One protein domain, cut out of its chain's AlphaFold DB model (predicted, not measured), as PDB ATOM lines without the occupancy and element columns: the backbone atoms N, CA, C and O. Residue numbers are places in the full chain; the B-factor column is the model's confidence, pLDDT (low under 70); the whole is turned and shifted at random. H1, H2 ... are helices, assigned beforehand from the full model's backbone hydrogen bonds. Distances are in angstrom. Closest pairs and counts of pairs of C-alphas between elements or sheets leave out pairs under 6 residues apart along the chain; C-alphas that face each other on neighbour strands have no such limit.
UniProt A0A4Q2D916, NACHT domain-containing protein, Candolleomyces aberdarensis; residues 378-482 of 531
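What this domain is: This is residues 378 to 482 of the 531 residues of the protein "NACHT domain-containing protein" of Candolleomyces aberdarensis (UniProt A0A4Q2D916). Look for a helical hairpin, H3 and H4, in the middle, with H1 beside H3 on one side and the long H5 on the other side of the hairpin; H2 crosses slantwise at the end where H1, H3 and H5 begin and H4 ends. H5 is joined loosely, coming near the rest with its first half, while residues 472 to 482 stick out as an arm. The printed part has 105 residues with five named helices, H1 to H5 in order along the chain, and no named strand; its class is all helix. The whole is compact, with a radius of gyration of the C-alphas of 13.6 A, and flat in outline, spanning 39 by 38 by 20 A.

How they stand to each other: Start at residues 378 to 394, which are H1, and go on to residues 409 to 419, which are H2: the two touch, with Arg 382 and Val 416 as their closest C-alphas, 5.9 A apart, and run opposite ways at a steep tilt of 54 degrees. Next come residues 423 to 433, H3, which touches H1 at a shallow tilt of 14 degrees, the same way; the closest C-alphas are those of Ile 381 and Phe 423, 6.4 A apart. H3 also touches H2 at a steep tilt of 52 degrees, opposite ways, and there the C-alphas of Ala 419 and Tyr 425 come closest, at 5.3 A. Residues 442 to 448 are H4, which makes a helical hairpin with H3: the two touch and run opposite ways at a shallow tilt of 25 degrees, with the C-alphas of Ile 433 and Arg 443 closest at 5.9 A. H4 touches H2 as well, at a steep tilt of 53 degrees, with the C-alphas of Asp 411 and Val 448 closest at 6.7 A. H2 and H3 are the hub, touching three helices each. Last, look at residues 462 to 480, H5, which is close to but not clearly touching H3: their closest C-alphas, of Tyr 425 and Leu 464, are 6.3 A apart. H5 stands in the same way to H2, with the C-alphas of Ala 418 and Ala 463 closest at 6.2 A, and their lines are only just about perpendicular, at 73 degrees. H1 is apart from H4 and from H5. In H1, H2, H3, H4 and H5 every O i to N i+4 pair is within hydrogen-bond range.

Where its parts are: Find C-alpha 378 at (21.060, -6.713, -45.280); from there H1 runs 24.3 A to C-alpha 394 at (12.444, -3.672, -22.780). H2, residues 409 to 419, measures 15.2 A from first to last C-alpha, and H3, residues 423 to 433, measures 15.3 A. H4, residues 442 to 448, is shorter, at 10.1 A. H5 is the longest helix, with 19 residues, and runs 26.7 A from C-alpha 462 to C-alpha 480, which you find at (42.170, -11.371, -14.687).

The domain as a whole: The two C-alphas farthest apart are those of Asp 379 and Val 482, at 41.3 A. Without residues 472 to 482, which stand free, the body spans 39 by 26 by 20 A. The printed part has no cut. The links from H1 to H2, residues 395 to 408, and from H4 to H5, residues 449 to 461, are long; the link from H2 to H3 is tight. Read the B-factor column for the model's confidence: the mean pLDDT of the printed part is 78.8, and it falls under 70 at residues 436 to 439, at residue 441 and at residues 443 to 461.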
ATOM      1  N   THR A 378      20.836  -8.030 -45.903       90.44
ATOM      2  CA  THR A 378      21.060  -6.713 -45.280       90.44
ATOM      3  C   THR A 378      19.816  -6.181 -44.561       90.44
ATOM      4  O   THR A 378      19.878  -5.859 -43.370       90.44
ATOM      5  N   ASP A 379      18.665  -6.167 -45.233       92.00
ATOM      6  CA  ASP A 379      17.402  -5.678 -44.659       92.00
ATOM      7  C   ASP A 379      16.846  -6.597 -43.562       92.00
ATOM      8  O   ASP A 379      16.265  -6.127 -42.581       92.00
ATOM      9  N   ASP A 380      17.073  -7.905 -43.670       93.06
ATOM     10  CA  ASP A 380      16.663  -8.867 -42.647       93.06
ATOM     11  C   ASP A 380      17.554  -8.808 -41.404       93.06
ATOM     12  O   ASP A 380      17.052  -8.886 -40.283       93.06
ATOM     13  N   ILE A 381      18.862  -8.608 -41.579       92.06
ATOM     14  CA  ILE A 381      19.817  -8.375 -40.492       92.06
ATOM     15  C   ILE A 381      19.479  -7.065 -39.774       92.06
ATOM     16  O   ILE A 381      19.482  -7.035 -38.543       92.06
ATOM     17  N   ARG A 382      19.099  -6.011 -40.511       94.69
ATOM     18  CA  ARG A 382      18.583  -4.760 -39.936       94.69
ATOM     19  C   ARG A 382      17.324  -5.004 -39.100       94.69
ATOM     20  O   ARG A 382      17.278  -4.586 -37.944       94.69
ATOM     21  N   ARG A 383      16.324  -5.712 -39.646       94.44
ATOM     22  CA  ARG A 383      15.076  -6.066 -38.936       94.44
ATOM     23  C   ARG A 383      15.337  -6.905 -37.678       94.44
ATOM     24  O   ARG A 383      14.774  -6.606 -36.624       94.44
ATOM     25  N   TYR A 384      16.219  -7.900 -37.773       93.00
ATOM     26  CA  TYR A 384      16.650  -8.753 -36.663       93.00
ATOM     27  C   TYR A 384      17.344  -7.948 -35.555       93.00
ATOM     28  O   TYR A 384      16.942  -8.028 -34.394       93.00
ATOM     29  N   LEU A 385      18.346  -7.129 -35.901       93.25
ATOM     30  CA  LEU A 385      19.083  -6.310 -34.934       93.25
ATOM     31  C   LEU A 385      18.156  -5.336 -34.198       93.25
ATOM     32  O   LEU A 385      18.200  -5.288 -32.969       93.25
ATOM     33  N   TRP A 386      17.271  -4.631 -34.914       93.69
ATOM     34  CA  TRP A 386      16.257  -3.764 -34.299       93.69
ATOM     35  C   TRP A 386      15.399  -4.524 -33.285       93.69
ATOM     36  O   TRP A 386      15.346  -4.138 -32.116       93.69
ATOM     37  N   ARG A 387      14.764  -5.622 -33.718       92.06
ATOM     38  CA  ARG A 387      13.830  -6.418 -32.905       92.06
ATOM     39  C   ARG A 387      14.505  -6.967 -31.655       92.06
ATOM     40  O   ARG A 387      14.046  -6.717 -30.542       92.06
ATOM     41  N   ARG A 388      15.619  -7.682 -31.831       91.00
ATOM     42  CA  ARG A 388      16.293  -8.385 -30.736       91.00
ATOM     43  C   ARG A 388      16.970  -7.431 -29.750       91.00
ATOM     44  O   ARG A 388      16.982  -7.728 -28.557       91.00
ATOM     45  N   LEU A 389      17.483  -6.280 -30.198       91.31
ATOM     46  CA  LEU A 389      18.011  -5.266 -29.281       91.31
ATOM     47  C   LEU A 389      16.883  -4.566 -28.515       91.31
ATOM     48  O   LEU A 389      16.959  -4.529 -27.291       91.31
ATOM     49  N   GLN A 390      15.804  -4.118 -29.174       90.88
ATOM     50  CA  GLN A 390      14.632  -3.552 -28.483       90.88
ATOM     51  C   GLN A 390      14.075  -4.509 -27.415       90.88
ATOM     52  O   GLN A 390      13.794  -4.086 -26.293       90.88
ATOM     53  N   ASP A 391      13.999  -5.809 -27.712       90.12
ATOM     54  CA  ASP A 391      13.615  -6.848 -26.751       90.12
ATOM     55  C   ASP A 391      14.524  -6.903 -25.513       90.12
ATOM     56  O   ASP A 391      14.038  -7.012 -24.384       90.12
ATOM     57  N   ILE A 392      15.845  -6.806 -25.699       89.12
ATOM     58  CA  ILE A 392      16.815  -6.751 -24.594       89.12
ATOM     59  C   ILE A 392      16.619  -5.470 -23.771       89.12
ATOM     60  O   ILE A 392      16.668  -5.526 -22.542       89.12
ATOM     61  N   GLY A 393      16.351  -4.333 -24.419       89.56
ATOM     62  CA  GLY A 393      16.101  -3.048 -23.759       89.56
ATOM     63  C   GLY A 393      14.838  -3.047 -22.910       89.56
ATOM     64  O   GLY A 393      14.895  -2.728 -21.722       89.56
ATOM     65  N   ASN A 394      13.724  -3.515 -23.475       88.69
ATOM     66  CA  ASN A 394      12.444  -3.672 -22.780       88.69
ATOM     67  C   ASN A 394      12.554  -4.568 -21.532       88.69
ATOM     68  O   ASN A 394      11.870  -4.336 -20.537       88.69
ATOM     69  N   ARG A 395      13.441  -5.572 -21.569       87.62
ATOM     70  CA  ARG A 395      13.712  -6.513 -20.467       87.62
ATOM     71  C   ARG A 395      14.854  -6.054 -19.539       87.62
ATOM     72  O   ARG A 395      15.188  -6.766 -18.593       87.62
ATOM     73  N   SER A 396      15.463  -4.893 -19.793       84.75
ATOM     74  CA  SER A 396      16.616  -4.375 -19.050       84.75
ATOM     75  C   SER A 396      16.212  -3.546 -17.831       84.75
ATOM     76  O   SER A 396      15.305  -2.715 -17.879       84.75
ATOM     77  N   HIS A 397      16.966  -3.679 -16.738       83.62
ATOM     78  CA  HIS A 397      16.850  -2.761 -15.606       83.62
ATOM     79  C   HIS A 397      17.469  -1.380 -15.901       83.62
ATOM     80  O   HIS A 397      17.003  -0.385 -15.342       83.62
ATOM     81  N   ASP A 398      18.446  -1.288 -16.815       83.75
ATOM     82  CA  ASP A 398      19.104  -0.029 -17.198       83.75
ATOM     83  C   ASP A 398      18.092   0.944 -17.841       83.75
ATOM     84  O   ASP A 398      17.538   0.627 -18.899       83.75
ATOM     85  N   PRO A 399      17.831   2.129 -17.248       83.81
ATOM     86  CA  PRO A 399      16.885   3.096 -17.803       83.81
ATOM     87  C   PRO A 399      17.260   3.583 -19.207       83.81
ATOM     88  O   PRO A 399      16.371   3.900 -19.991       83.81
ATOM     89  N   ARG A 400      18.557   3.604 -19.552       84.88
ATOM     90  CA  ARG A 400      19.040   4.050 -20.869       84.88
ATOM     91  C   ARG A 400      18.584   3.103 -21.980       84.88
ATOM     92  O   ARG A 400      18.195   3.561 -23.047       84.88
ATOM     93  N   ALA A 401      18.564   1.797 -21.699       84.25
ATOM     94  CA  ALA A 401      18.110   0.762 -22.633       84.25
ATOM     95  C   ALA A 401      16.579   0.711 -22.780       84.25
ATOM     96  O   ALA A 401      16.069   0.149 -23.740       84.25
ATOM     97  N   ARG A 402      15.843   1.304 -21.829       85.44
ATOM     98  CA  ARG A 402      14.382   1.479 -21.887       85.44
ATOM     99  C   ARG A 402      13.962   2.814 -22.517       85.44
ATOM    100  O   ARG A 402      12.771   3.120 -22.560       85.44
ATOM    101  N   SER A 403      14.912   3.614 -23.008       86.56
ATOM    102  CA  SER A 403      14.603   4.800 -23.808       86.56
ATOM    103  C   SER A 403      14.073   4.399 -25.184       86.56
ATOM    104  O   SER A 403      14.644   3.534 -25.839       86.56
ATOM    105  N   ARG A 404      13.063   5.120 -25.690       81.69
ATOM    106  CA  ARG A 404      12.601   5.000 -27.089       81.69
ATOM    107  C   ARG A 404      13.680   5.355 -28.124       81.69
ATOM    108  O   ARG A 404      13.493   5.088 -29.303       81.69
ATOM    109  N   SER A 405      14.777   5.978 -27.691       84.75
ATOM    110  CA  SER A 405      15.935   6.325 -28.520       84.75
ATOM    111  C   SER A 405      17.014   5.234 -28.577       84.75
ATOM    112  O   SER A 405      18.090   5.505 -29.103       84.75
ATOM    113  N   TRP A 406      16.795   4.061 -27.971       87.38
ATOM    114  CA  TRP A 406      17.753   2.956 -27.975       87.38
ATOM    115  C   TRP A 406      17.100   1.659 -28.509       87.38
ATOM    116  O   TRP A 406      15.970   1.357 -28.117       87.38
ATOM    117  N   PRO A 407      17.782   0.874 -29.370       90.75
ATOM    118  CA  PRO A 407      19.052   1.194 -30.036       90.75
ATOM    119  C   PRO A 407      18.903   2.404 -30.976       90.75
ATOM    120  O   PRO A 407      17.787   2.753 -31.365       90.75
ATOM    121  N   THR A 408      20.004   3.085 -31.311       90.38
ATOM    122  CA  THR A 408      19.939   4.200 -32.272       90.38
ATOM    123  C   THR A 408      19.961   3.679 -33.710       90.38
ATOM    124  O   THR A 408      20.460   2.588 -33.980       90.38
ATOM    125  N   VAL A 409      19.456   4.479 -34.657       91.88
ATOM    126  CA  VAL A 409      19.556   4.164 -36.095       91.88
ATOM    127  C   VAL A 409      21.024   4.030 -36.518       91.88
ATOM    128  O   VAL A 409      21.371   3.111 -37.250       91.88
ATOM    129  N   GLU A 410      21.896   4.908 -36.018       90.31
ATOM    130  CA  GLU A 410      23.319   4.918 -36.362       90.31
ATOM    131  C   GLU A 410      24.045   3.651 -35.881       90.31
ATOM    132  O   GLU A 410      24.783   3.047 -36.660       90.31
ATOM    133  N   ASP A 411      23.790   3.214 -34.639       87.56
ATOM    134  CA  ASP A 411      24.327   1.955 -34.107       87.56
ATOM    135  C   ASP A 411      23.899   0.779 -34.995       87.56
ATOM    136  O   ASP A 411      24.733  -0.023 -35.411       87.56
ATOM    137  N   ILE A 412      22.604   0.692 -35.330       92.69
ATOM    138  CA  ILE A 412      22.078  -0.393 -36.165       92.69
ATOM    139  C   ILE A 412      22.750  -0.395 -37.540       92.69
ATOM    140  O   ILE A 412      23.245  -1.440 -37.951       92.69
ATOM    141  N   GLU A 413      22.835   0.739 -38.241       91.88
ATOM    142  CA  GLU A 413      23.442   0.765 -39.577       91.88
ATOM    143  C   GLU A 413      24.946   0.439 -39.563       91.88
ATOM    144  O   GLU A 413      25.433  -0.200 -40.498       91.88
ATOM    145  N   LYS A 414      25.688   0.801 -38.504       88.62
ATOM    146  CA  LYS A 414      27.087   0.362 -38.331       88.62
ATOM    147  C   LYS A 414      27.177  -1.158 -38.163       88.62
ATOM    148  O   LYS A 414      27.949  -1.805 -38.872       88.62
ATOM    149  N   LEU A 415      26.342  -1.744 -37.301       89.50
ATOM    150  CA  LEU A 415      26.302  -3.196 -37.078       89.50
ATOM    151  C   LEU A 415      25.812  -3.974 -38.317       89.50
ATOM    152  O   LEU A 415      26.315  -5.065 -38.581       89.50
ATOM    153  N   VAL A 416      24.884  -3.418 -39.105       91.12
ATOM    154  CA  VAL A 416      24.413  -3.990 -40.382       91.12
ATOM    155  C   VAL A 416      25.533  -4.002 -41.427       91.12
ATOM    156  O   VAL A 416      25.773  -5.043 -42.040       91.12
ATOM    157  N   ARG A 417      26.269  -2.891 -41.598       87.44
ATOM    158  CA  ARG A 417      27.428  -2.839 -42.512       87.44
ATOM    159  C   ARG A 417      28.512  -3.838 -42.098       87.44
ATOM    160  O   ARG A 417      28.943  -4.653 -42.916       87.44
ATOM    161  N   ALA A 418      28.886  -3.847 -40.819       84.25
ATOM    162  CA  ALA A 418      29.890  -4.770 -40.289       84.25
ATOM    163  C   ALA A 418      29.457  -6.252 -40.354       84.25
ATOM    164  O   ALA A 418      30.307  -7.132 -40.482       84.25
ATOM    165  N   ALA A 419      28.148  -6.546 -40.363       85.12
ATOM    166  CA  ALA A 419      27.643  -7.899 -40.601       85.12
ATOM    167  C   ALA A 419      27.911  -8.407 -42.022       85.12
ATOM    168  O   ALA A 419      28.026  -9.621 -42.208       85.12
ATOM    169  N   SER A 420      27.987  -7.509 -43.017       84.12
ATOM    170  CA  SER A 420      28.294  -7.828 -44.422       84.12
ATOM    171  C   SER A 420      27.510  -9.049 -44.940       84.12
ATOM    172  O   SER A 420      28.078 -10.033 -45.418       84.12
ATOM    173  N   GLY A 421      26.185  -9.020 -44.749       84.94
ATOM    174  CA  GLY A 421      25.262 -10.082 -45.162       84.94
ATOM    175  C   GLY A 421      25.252 -11.355 -44.295       84.94
ATOM    176  O   GLY A 421      24.601 -12.331 -44.670       84.94
ATOM    177  N   ARG A 422      25.945 -11.403 -43.144       84.00
ATOM    178  CA  ARG A 422      26.039 -12.621 -42.309       84.00
ATOM    179  C   ARG A 422      25.307 -12.521 -40.976       84.00
ATOM    180  O   ARG A 422      25.738 -11.838 -40.047       84.00
ATOM    181  N   PHE A 423      24.269 -13.341 -40.834       85.62
ATOM    182  CA  PHE A 423      23.509 -13.489 -39.593       85.62
ATOM    183  C   PHE A 423      24.358 -13.913 -38.391       85.62
ATOM    184  O   PHE A 423      24.065 -13.471 -37.287       85.62
ATOM    185  N   VAL A 424      25.424 -14.707 -38.567       83.88
ATOM    186  CA  VAL A 424      26.291 -15.113 -37.435       83.88
ATOM    187  C   VAL A 424      26.950 -13.926 -36.719       83.88
ATOM    188  O   VAL A 424      27.145 -13.986 -35.507       83.88
ATOM    189  N   TYR A 425      27.233 -12.829 -37.428       85.25
ATOM    190  CA  TYR A 425      27.775 -11.609 -36.825       85.25
ATOM    191  C   TYR A 425      26.717 -10.936 -35.944       85.25
ATOM    192  O   TYR A 425      26.908 -10.777 -34.737       85.25
ATOM    193  N   ALA A 426      25.544 -10.655 -36.519       88.38
ATOM    194  CA  ALA A 426      24.419 -10.048 -35.810       88.38
ATOM    195  C   ALA A 426      23.930 -10.897 -34.619       88.38
ATOM    196  O   ALA A 426      23.680 -10.365 -33.538       88.38
ATOM    197  N   ALA A 427      23.846 -12.220 -34.784       87.56
ATOM    198  CA  ALA A 427      23.452 -13.149 -33.728       87.56
ATOM    199  C   ALA A 427      24.488 -13.204 -32.594       87.56
ATOM    200  O   ALA A 427      24.108 -13.154 -31.424       87.56
ATOM    201  N   THR A 428      25.790 -13.227 -32.911       84.25
ATOM    202  CA  THR A 428      26.865 -13.146 -31.906       84.25
ATOM    203  C   THR A 428      26.790 -11.839 -31.115       84.25
ATOM    204  O   THR A 428      26.929 -11.861 -29.892       84.25
ATOM    205  N   ILE A 429      26.484 -10.713 -31.766       86.00
ATOM    206  CA  ILE A 429      26.297  -9.414 -31.097       86.00
ATOM    207  C   ILE A 429      25.088  -9.432 -30.158       86.00
ATOM    208  O   ILE A 429      25.218  -9.073 -28.987       86.00
ATOM    209  N   VAL A 430      23.930  -9.908 -30.622       87.44
ATOM    210  CA  VAL A 430      22.718 -10.050 -29.793       87.44
ATOM    211  C   VAL A 430      22.982 -10.967 -28.589       87.44
ATOM    212  O   VAL A 430      22.655 -10.605 -27.457       87.44
ATOM    213  N   LYS A 431      23.652 -12.109 -28.798       83.62
ATOM    214  CA  LYS A 431      24.060 -13.067 -27.751       83.62
ATOM    215  C   LYS A 431      25.104 -12.488 -26.784       83.62
ATOM    216  O   LYS A 431      25.136 -12.850 -25.609       83.62
ATOM    217  N   TYR A 432      25.960 -11.579 -27.250       80.75
ATOM    218  CA  TYR A 432      26.919 -10.863 -26.411       80.75
ATOM    219  C   TYR A 432      26.233  -9.793 -25.553       80.75
ATOM    220  O   TYR A 432      26.548  -9.680 -24.370       80.75
ATOM    221  N   ILE A 433      25.300  -9.020 -26.119       82.56
ATOM    222  CA  ILE A 433      24.619  -7.900 -25.447       82.56
ATOM    223  C   ILE A 433      23.557  -8.385 -24.448       82.56
ATOM    224  O   ILE A 433      23.396  -7.771 -23.395       82.56
ATOM    225  N   SER A 434      22.888  -9.514 -24.704       79.44
ATOM    226  CA  SER A 434      21.835 -10.071 -23.832       79.44
ATOM    227  C   SER A 434      22.318 -10.572 -22.456       79.44
ATOM    228  O   SER A 434      21.502 -10.904 -21.588       79.44
ATOM    229  N   LYS A 435      23.637 -10.633 -22.216       74.12
ATOM    230  CA  LYS A 435      24.238 -11.146 -20.972       74.12
ATOM    231  C   LYS A 435      23.939 -10.225 -19.777       74.12
ATOM    232  O   LYS A 435      24.675  -9.279 -19.508       74.12
ATOM    233  N   ARG A 436      22.907 -10.591 -18.996       59.88
ATOM    234  CA  ARG A 436      22.300  -9.885 -17.831       59.88
ATOM    235  C   ARG A 436      23.233  -9.263 -16.769       59.88
ATOM    236  O   ARG A 436      22.746  -8.551 -15.897       59.88
ATOM    237  N   ARG A 437      24.539  -9.550 -16.765       60.84
ATOM    238  CA  ARG A 437      25.523  -9.074 -15.764       60.84
ATOM    239  C   ARG A 437      26.273  -7.805 -16.215       60.84
ATOM    240  O   ARG A 437      27.393  -7.553 -15.779       60.84
ATOM    241  N   SER A 438      25.696  -7.026 -17.126       63.44
ATOM    242  CA  SER A 438      26.283  -5.812 -17.712       63.44
ATOM    243  C   SER A 438      25.181  -4.904 -18.264       63.44
ATOM    244  O   SER A 438      24.081  -5.387 -18.531       63.44
ATOM    245  N   SER A 439      25.470  -3.621 -18.501       69.88
ATOM    246  CA  SER A 439      24.541  -2.766 -19.252       69.88
ATOM    247  C   SER A 439      24.440  -3.221 -20.715       69.88
ATOM    248  O   SER A 439      25.474  -3.366 -21.376       69.88
ATOM    249  N   PRO A 440      23.221  -3.366 -21.266       71.44
ATOM    250  CA  PRO A 440      23.025  -3.559 -22.692       71.44
ATOM    251  C   PRO A 440      23.115  -2.253 -23.502       71.44
ATOM    252  O   PRO A 440      22.924  -2.317 -24.705       71.44
ATOM    253  N   VAL A 441      23.425  -1.092 -22.901       68.88
ATOM    254  CA  VAL A 441      23.770   0.148 -23.638       68.88
ATOM    255  C   VAL A 441      25.278   0.311 -23.786       68.88
ATOM    256  O   VAL A 441      25.751   0.694 -24.852       68.88
ATOM    257  N   ASP A 442      26.046  -0.017 -22.747       70.06
ATOM    258  CA  ASP A 442      27.503   0.143 -22.800       70.06
ATOM    259  C   ASP A 442      28.149  -0.908 -23.723       70.06
ATOM    260  O   ASP A 442      29.058  -0.577 -24.477       70.06
ATOM    261  N   ARG A 443      27.625  -2.147 -23.751       68.56
ATOM    262  CA  ARG A 443      28.117  -3.222 -24.639       68.56
ATOM    263  C   ARG A 443      27.980  -2.927 -26.143       68.56
ATOM    264  O   ARG A 443      28.978  -3.124 -26.828       68.56
ATOM    265  N   PRO A 444      26.825  -2.496 -26.700       59.78
ATOM    266  CA  PRO A 444      26.748  -2.134 -28.115       59.78
ATOM    267  C   PRO A 444      27.653  -0.963 -28.465       59.78
ATOM    268  O   PRO A 444      28.212  -0.997 -29.548       59.78
ATOM    269  N   ARG A 445      27.870   0.007 -27.562       63.44
ATOM    270  CA  ARG A 445      28.875   1.057 -27.790       63.44
ATOM    271  C   ARG A 445      30.256   0.445 -27.982       63.44
ATOM    272  O   ARG A 445      30.819   0.619 -29.050       63.44
ATOM    273  N   THR A 446      30.710  -0.409 -27.057       64.56
ATOM    274  CA  THR A 446      32.008  -1.093 -27.220       64.56
ATOM    275  C   THR A 446      32.075  -1.925 -28.505       64.56
ATOM    276  O   THR A 446      33.109  -1.955 -29.149       64.56
ATOM    277  N   VAL A 447      30.983  -2.587 -28.907       66.25
ATOM    278  CA  VAL A 447      30.921  -3.366 -30.160       66.25
ATOM    279  C   VAL A 447      30.938  -2.471 -31.406       66.25
ATOM    280  O   VAL A 447      31.537  -2.850 -32.407       66.25
ATOM    281  N   VAL A 448      30.321  -1.289 -31.359       62.06
ATOM    282  CA  VAL A 448      30.384  -0.275 -32.423       62.06
ATOM    283  C   VAL A 448      31.789   0.331 -32.502       62.06
ATOM    284  O   VAL A 448      32.325   0.445 -33.601       62.06
ATOM    285  N   ASP A 449      32.436   0.590 -31.362       68.88
ATOM    286  CA  ASP A 449      33.849   0.994 -31.271       68.88
ATOM    287  C   ASP A 449      34.810  -0.101 -31.804       68.88
ATOM    288  O   ASP A 449      35.978   0.169 -32.080       68.88
ATOM    289  N   TRP A 450      34.332  -1.344 -31.960       67.00
ATOM    290  CA  TRP A 450      35.051  -2.461 -32.594       67.00
ATOM    291  C   TRP A 450      34.732  -2.644 -34.085       67.00
ATOM    292  O   TRP A 450      35.348  -3.498 -34.727       67.00
ATOM    293  N   THR A 451      33.780  -1.896 -34.657       64.12
ATOM    294  CA  THR A 451      33.531  -1.936 -36.108       64.12
ATOM    295  C   THR A 451      34.609  -1.132 -36.843       64.12
ATOM    296  O   THR A 451      34.802   0.036 -36.509       64.12
ATOM    297  N   PRO A 452      35.335  -1.711 -37.823       60.97
ATOM    298  CA  PRO A 452      36.337  -0.961 -38.577       60.97
ATOM    299  C   PRO A 452      35.715   0.206 -39.352       60.97
ATOM    300  O   PRO A 452      34.655   0.050 -39.965       60.97
ATOM    301  N   GLU A 453      36.401   1.349 -39.375       58.38
ATOM    302  CA  GLU A 453      36.051   2.453 -40.271       58.38
ATOM    303  C   GLU A 453      36.306   2.087 -41.748       58.38
ATOM    304  O   GLU A 453      36.941   1.078 -42.078       58.38
ATOM    305  N   GLU A 454      35.737   2.889 -42.649       47.94
ATOM    306  CA  GLU A 454      35.509   2.521 -44.048       47.94
ATOM    307  C   GLU A 454      36.781   2.108 -44.821       47.94
ATOM    308  O   GLU A 454      37.896   2.558 -44.562       47.94
ATOM    309  N   GLY A 455      36.595   1.225 -45.808       50.88
ATOM    310  CA  GLY A 455      37.632   0.811 -46.763       50.88
ATOM    311  C   GLY A 455      38.463  -0.424 -46.390       50.88
ATOM    312  O   GLY A 455      39.119  -0.972 -47.270       50.88
ATOM    313  N   HIS A 456      38.417  -0.910 -45.143       47.19
ATOM    314  CA  HIS A 456      39.327  -1.975 -44.686       47.19
ATOM    315  C   HIS A 456      38.854  -3.423 -44.896       47.19
ATOM    316  O   HIS A 456      39.689  -4.319 -44.869       47.19
ATOM    317  N   LEU A 457      37.560  -3.677 -45.130       52.66
ATOM    318  CA  LEU A 457      36.994  -5.037 -45.218       52.66
ATOM    319  C   LEU A 457      37.311  -5.735 -46.557       52.66
ATOM    320  O   LEU A 457      36.428  -5.991 -47.375       52.66
ATOM    321  N   ALA A 458      38.587  -6.049 -46.775       50.69
ATOM    322  CA  ALA A 458      39.071  -6.776 -47.946       50.69
ATOM    323  C   ALA A 458      38.889  -8.300 -47.813       50.69
ATOM    324  O   ALA A 458      38.804  -9.002 -48.823       50.69
ATOM    325  N   MET A 459      38.833  -8.824 -46.582       57.00
ATOM    326  CA  MET A 459      38.724 -10.259 -46.312       57.00
ATOM    327  C   MET A 459      37.336 -10.637 -45.773       57.00
ATOM    328  O   MET A 459      36.821  -9.963 -44.883       57.00
ATOM    329  N   PRO A 460      36.719 -11.755 -46.224       56.31
ATOM    330  CA  PRO A 460      35.346 -12.086 -45.850       56.31
ATOM    331  C   PRO A 460      35.082 -12.095 -44.338       56.31
ATOM    332  O   PRO A 460      34.154 -11.429 -43.885       56.31
ATOM    333  N   PHE A 461      35.870 -12.832 -43.555       66.69
ATOM    334  CA  PHE A 461      35.595 -13.077 -42.131       66.69
ATOM    335  C   PHE A 461      36.231 -12.053 -41.178       66.69
ATOM    336  O   PHE A 461      36.037 -12.153 -39.975       66.69
ATOM    337  N   GLU A 462      36.890 -11.019 -41.698       74.19
ATOM    338  CA  GLU A 462      37.684 -10.056 -40.924       74.19
ATOM    339  C   GLU A 462      36.898  -9.373 -39.792       74.19
ATOM    340  O   GLU A 462      37.334  -9.376 -38.643       74.19
ATOM    341  N   ALA A 463      35.678  -8.894 -40.065       72.50
ATOM    342  CA  ALA A 463      34.806  -8.322 -39.034       72.50
ATOM    343  C   ALA A 463      34.417  -9.335 -37.932       72.50
ATOM    344  O   ALA A 463      34.237  -8.952 -36.776       72.50
ATOM    345  N   LEU A 464      34.306 -10.628 -38.264       73.25
ATOM    346  CA  LEU A 464      34.048 -11.698 -37.291       73.25
ATOM    347  C   LEU A 464      35.302 -12.014 -36.472       73.25
ATOM    348  O   LEU A 464      35.200 -12.107 -35.252       73.25
ATOM    349  N   ASP A 465      36.471 -12.119 -37.106       73.88
ATOM    350  CA  ASP A 465      37.748 -12.356 -36.421       73.88
ATOM    351  C   ASP A 465      38.057 -11.227 -35.421       73.88
ATOM    352  O   ASP A 465      38.436 -11.488 -34.276       73.88
ATOM    353  N   VAL A 466      37.801  -9.973 -35.813       79.50
ATOM    354  CA  VAL A 466      37.871  -8.786 -34.946       79.50
ATOM    355  C   VAL A 466      36.877  -8.891 -33.782       79.50
ATOM    356  O   VAL A 466      37.281  -8.771 -32.622       79.50
ATOM    357  N   LEU A 467      35.600  -9.189 -34.054       76.12
ATOM    358  CA  LEU A 467      34.567  -9.343 -33.020       76.12
ATOM    359  C   LEU A 467      34.920 -10.442 -32.003       76.12
ATOM    360  O   LEU A 467      34.867 -10.197 -30.798       76.12
ATOM    361  N   TYR A 468      35.321 -11.634 -32.454       78.06
ATOM    362  CA  TYR A 468      35.732 -12.722 -31.561       78.06
ATOM    363  C   TYR A 468      36.992 -12.360 -30.764       78.06
ATOM    364  O   TYR A 468      37.037 -12.612 -29.558       78.06
ATOM    365  N   THR A 469      37.983 -11.715 -31.390       76.50
ATOM    366  CA  THR A 469      39.209 -11.255 -30.713       76.50
ATOM    367  C   THR A 469      38.891 -10.285 -29.577       76.50
ATOM    368  O   THR A 469      39.410 -10.442 -28.466       76.50
ATOM    369  N   PHE A 470      37.996  -9.321 -29.803       78.88
ATOM    370  CA  PHE A 470      37.573  -8.387 -28.762       78.88
ATOM    371  C   PHE A 470      36.702  -9.041 -27.679       78.88
ATOM    372  O   PHE A 470      36.931  -8.789 -26.496       78.88
ATOM    373  N   ILE A 471      35.771  -9.937 -28.035       76.88
ATOM    374  CA  ILE A 471      34.965 -10.698 -27.060       76.88
ATOM    375  C   ILE A 471      35.866 -11.533 -26.136       76.88
ATOM    376  O   ILE A 471      35.684 -11.514 -24.915       76.88
ATOM    377  N   LEU A 472      36.859 -12.233 -26.694       78.31
ATOM    378  CA  LEU A 472      37.830 -13.022 -25.932       78.31
ATOM    379  C   LEU A 472      38.755 -12.134 -25.086       78.31
ATOM    380  O   LEU A 472      39.045 -12.479 -23.942       78.31
ATOM    381  N   SER A 473      39.162 -10.968 -25.595       76.25
ATOM    382  CA  SER A 473      39.981 -10.000 -24.846       76.25
ATOM    383  C   SER A 473      39.224  -9.399 -23.656       76.25
ATOM    384  O   SER A 473      39.758  -9.347 -22.549       76.25
ATOM    385  N   ALA A 474      37.956  -9.026 -23.844       75.50
ATOM    386  CA  ALA A 474      37.086  -8.546 -22.772       75.50
ATOM    387  C   ALA A 474      36.796  -9.644 -21.730       75.50
ATOM    388  O   ALA A 474      36.776  -9.370 -20.528       75.50
ATOM    389  N   ALA A 475      36.627 -10.901 -22.164       76.81
ATOM    390  CA  ALA A 475      36.493 -12.048 -21.267       76.81
ATOM    391  C   ALA A 475      37.779 -12.304 -20.457       76.81
ATOM    392  O   ALA A 475      37.693 -12.520 -19.248       76.81
ATOM    393  N   LYS A 476      38.956 -12.207 -21.092       78.19
ATOM    394  CA  LYS A 476      40.268 -12.301 -20.434       78.19
ATOM    395  C   LYS A 476      40.430 -11.222 -19.361       78.19
ATOM    396  O   LYS A 476      40.661 -11.556 -18.203       78.19
ATOM    397  N   GLN A 477      40.224  -9.950 -19.709       78.75
ATOM    398  CA  GLN A 477      40.300  -8.830 -18.760       78.75
ATOM    399  C   GLN A 477      39.321  -9.011 -17.587       78.75
ATOM    400  O   GLN A 477      39.697  -8.845 -16.429       78.75
ATOM    401  N   SER A 478      38.083  -9.437 -17.868       75.12
ATOM    402  CA  SER A 478      37.058  -9.712 -16.846       75.12
ATOM    403  C   SER A 478      37.392 -10.900 -15.932       75.12
ATOM    404  O   SER A 478      36.850 -10.997 -14.830       75.12
ATOM    405  N   TYR A 479      38.246 -11.821 -16.386       73.56
ATOM    406  CA  TYR A 479      38.760 -12.939 -15.596       73.56
ATOM    407  C   TYR A 479      39.963 -12.517 -14.736       73.56
ATOM    408  O   TYR A 479      40.002 -12.810 -13.540       73.56
ATOM    409  N   GLU A 480      40.923 -11.806 -15.332       74.50
ATOM    410  CA  GLU A 480      42.170 -11.371 -14.687       74.50
ATOM    411  C   GLU A 480      41.940 -10.272 -13.635       74.50
ATOM    412  O   GLU A 480      42.659 -10.220 -12.641       74.50
ATOM    413  N   ALA A 481      40.889  -9.457 -13.780       74.06
ATOM    414  CA  ALA A 481      40.493  -8.439 -12.801       74.06
ATOM    415  C   ALA A 481      39.921  -8.998 -11.476       74.06
ATOM    416  O   ALA A 481      39.609  -8.224 -10.569       74.06
ATOM    417  N   VAL A 482      39.751 -10.319 -11.337       77.81
ATOM    418  CA  VAL A 482      39.306 -10.950 -10.083       77.81
ATOM    419  C   VAL A 482      40.528 -11.451  -9.308       77.81
ATOM    420  O   VAL A 482      41.153 -12.436  -9.696       77.81
TER     421      VAL A 482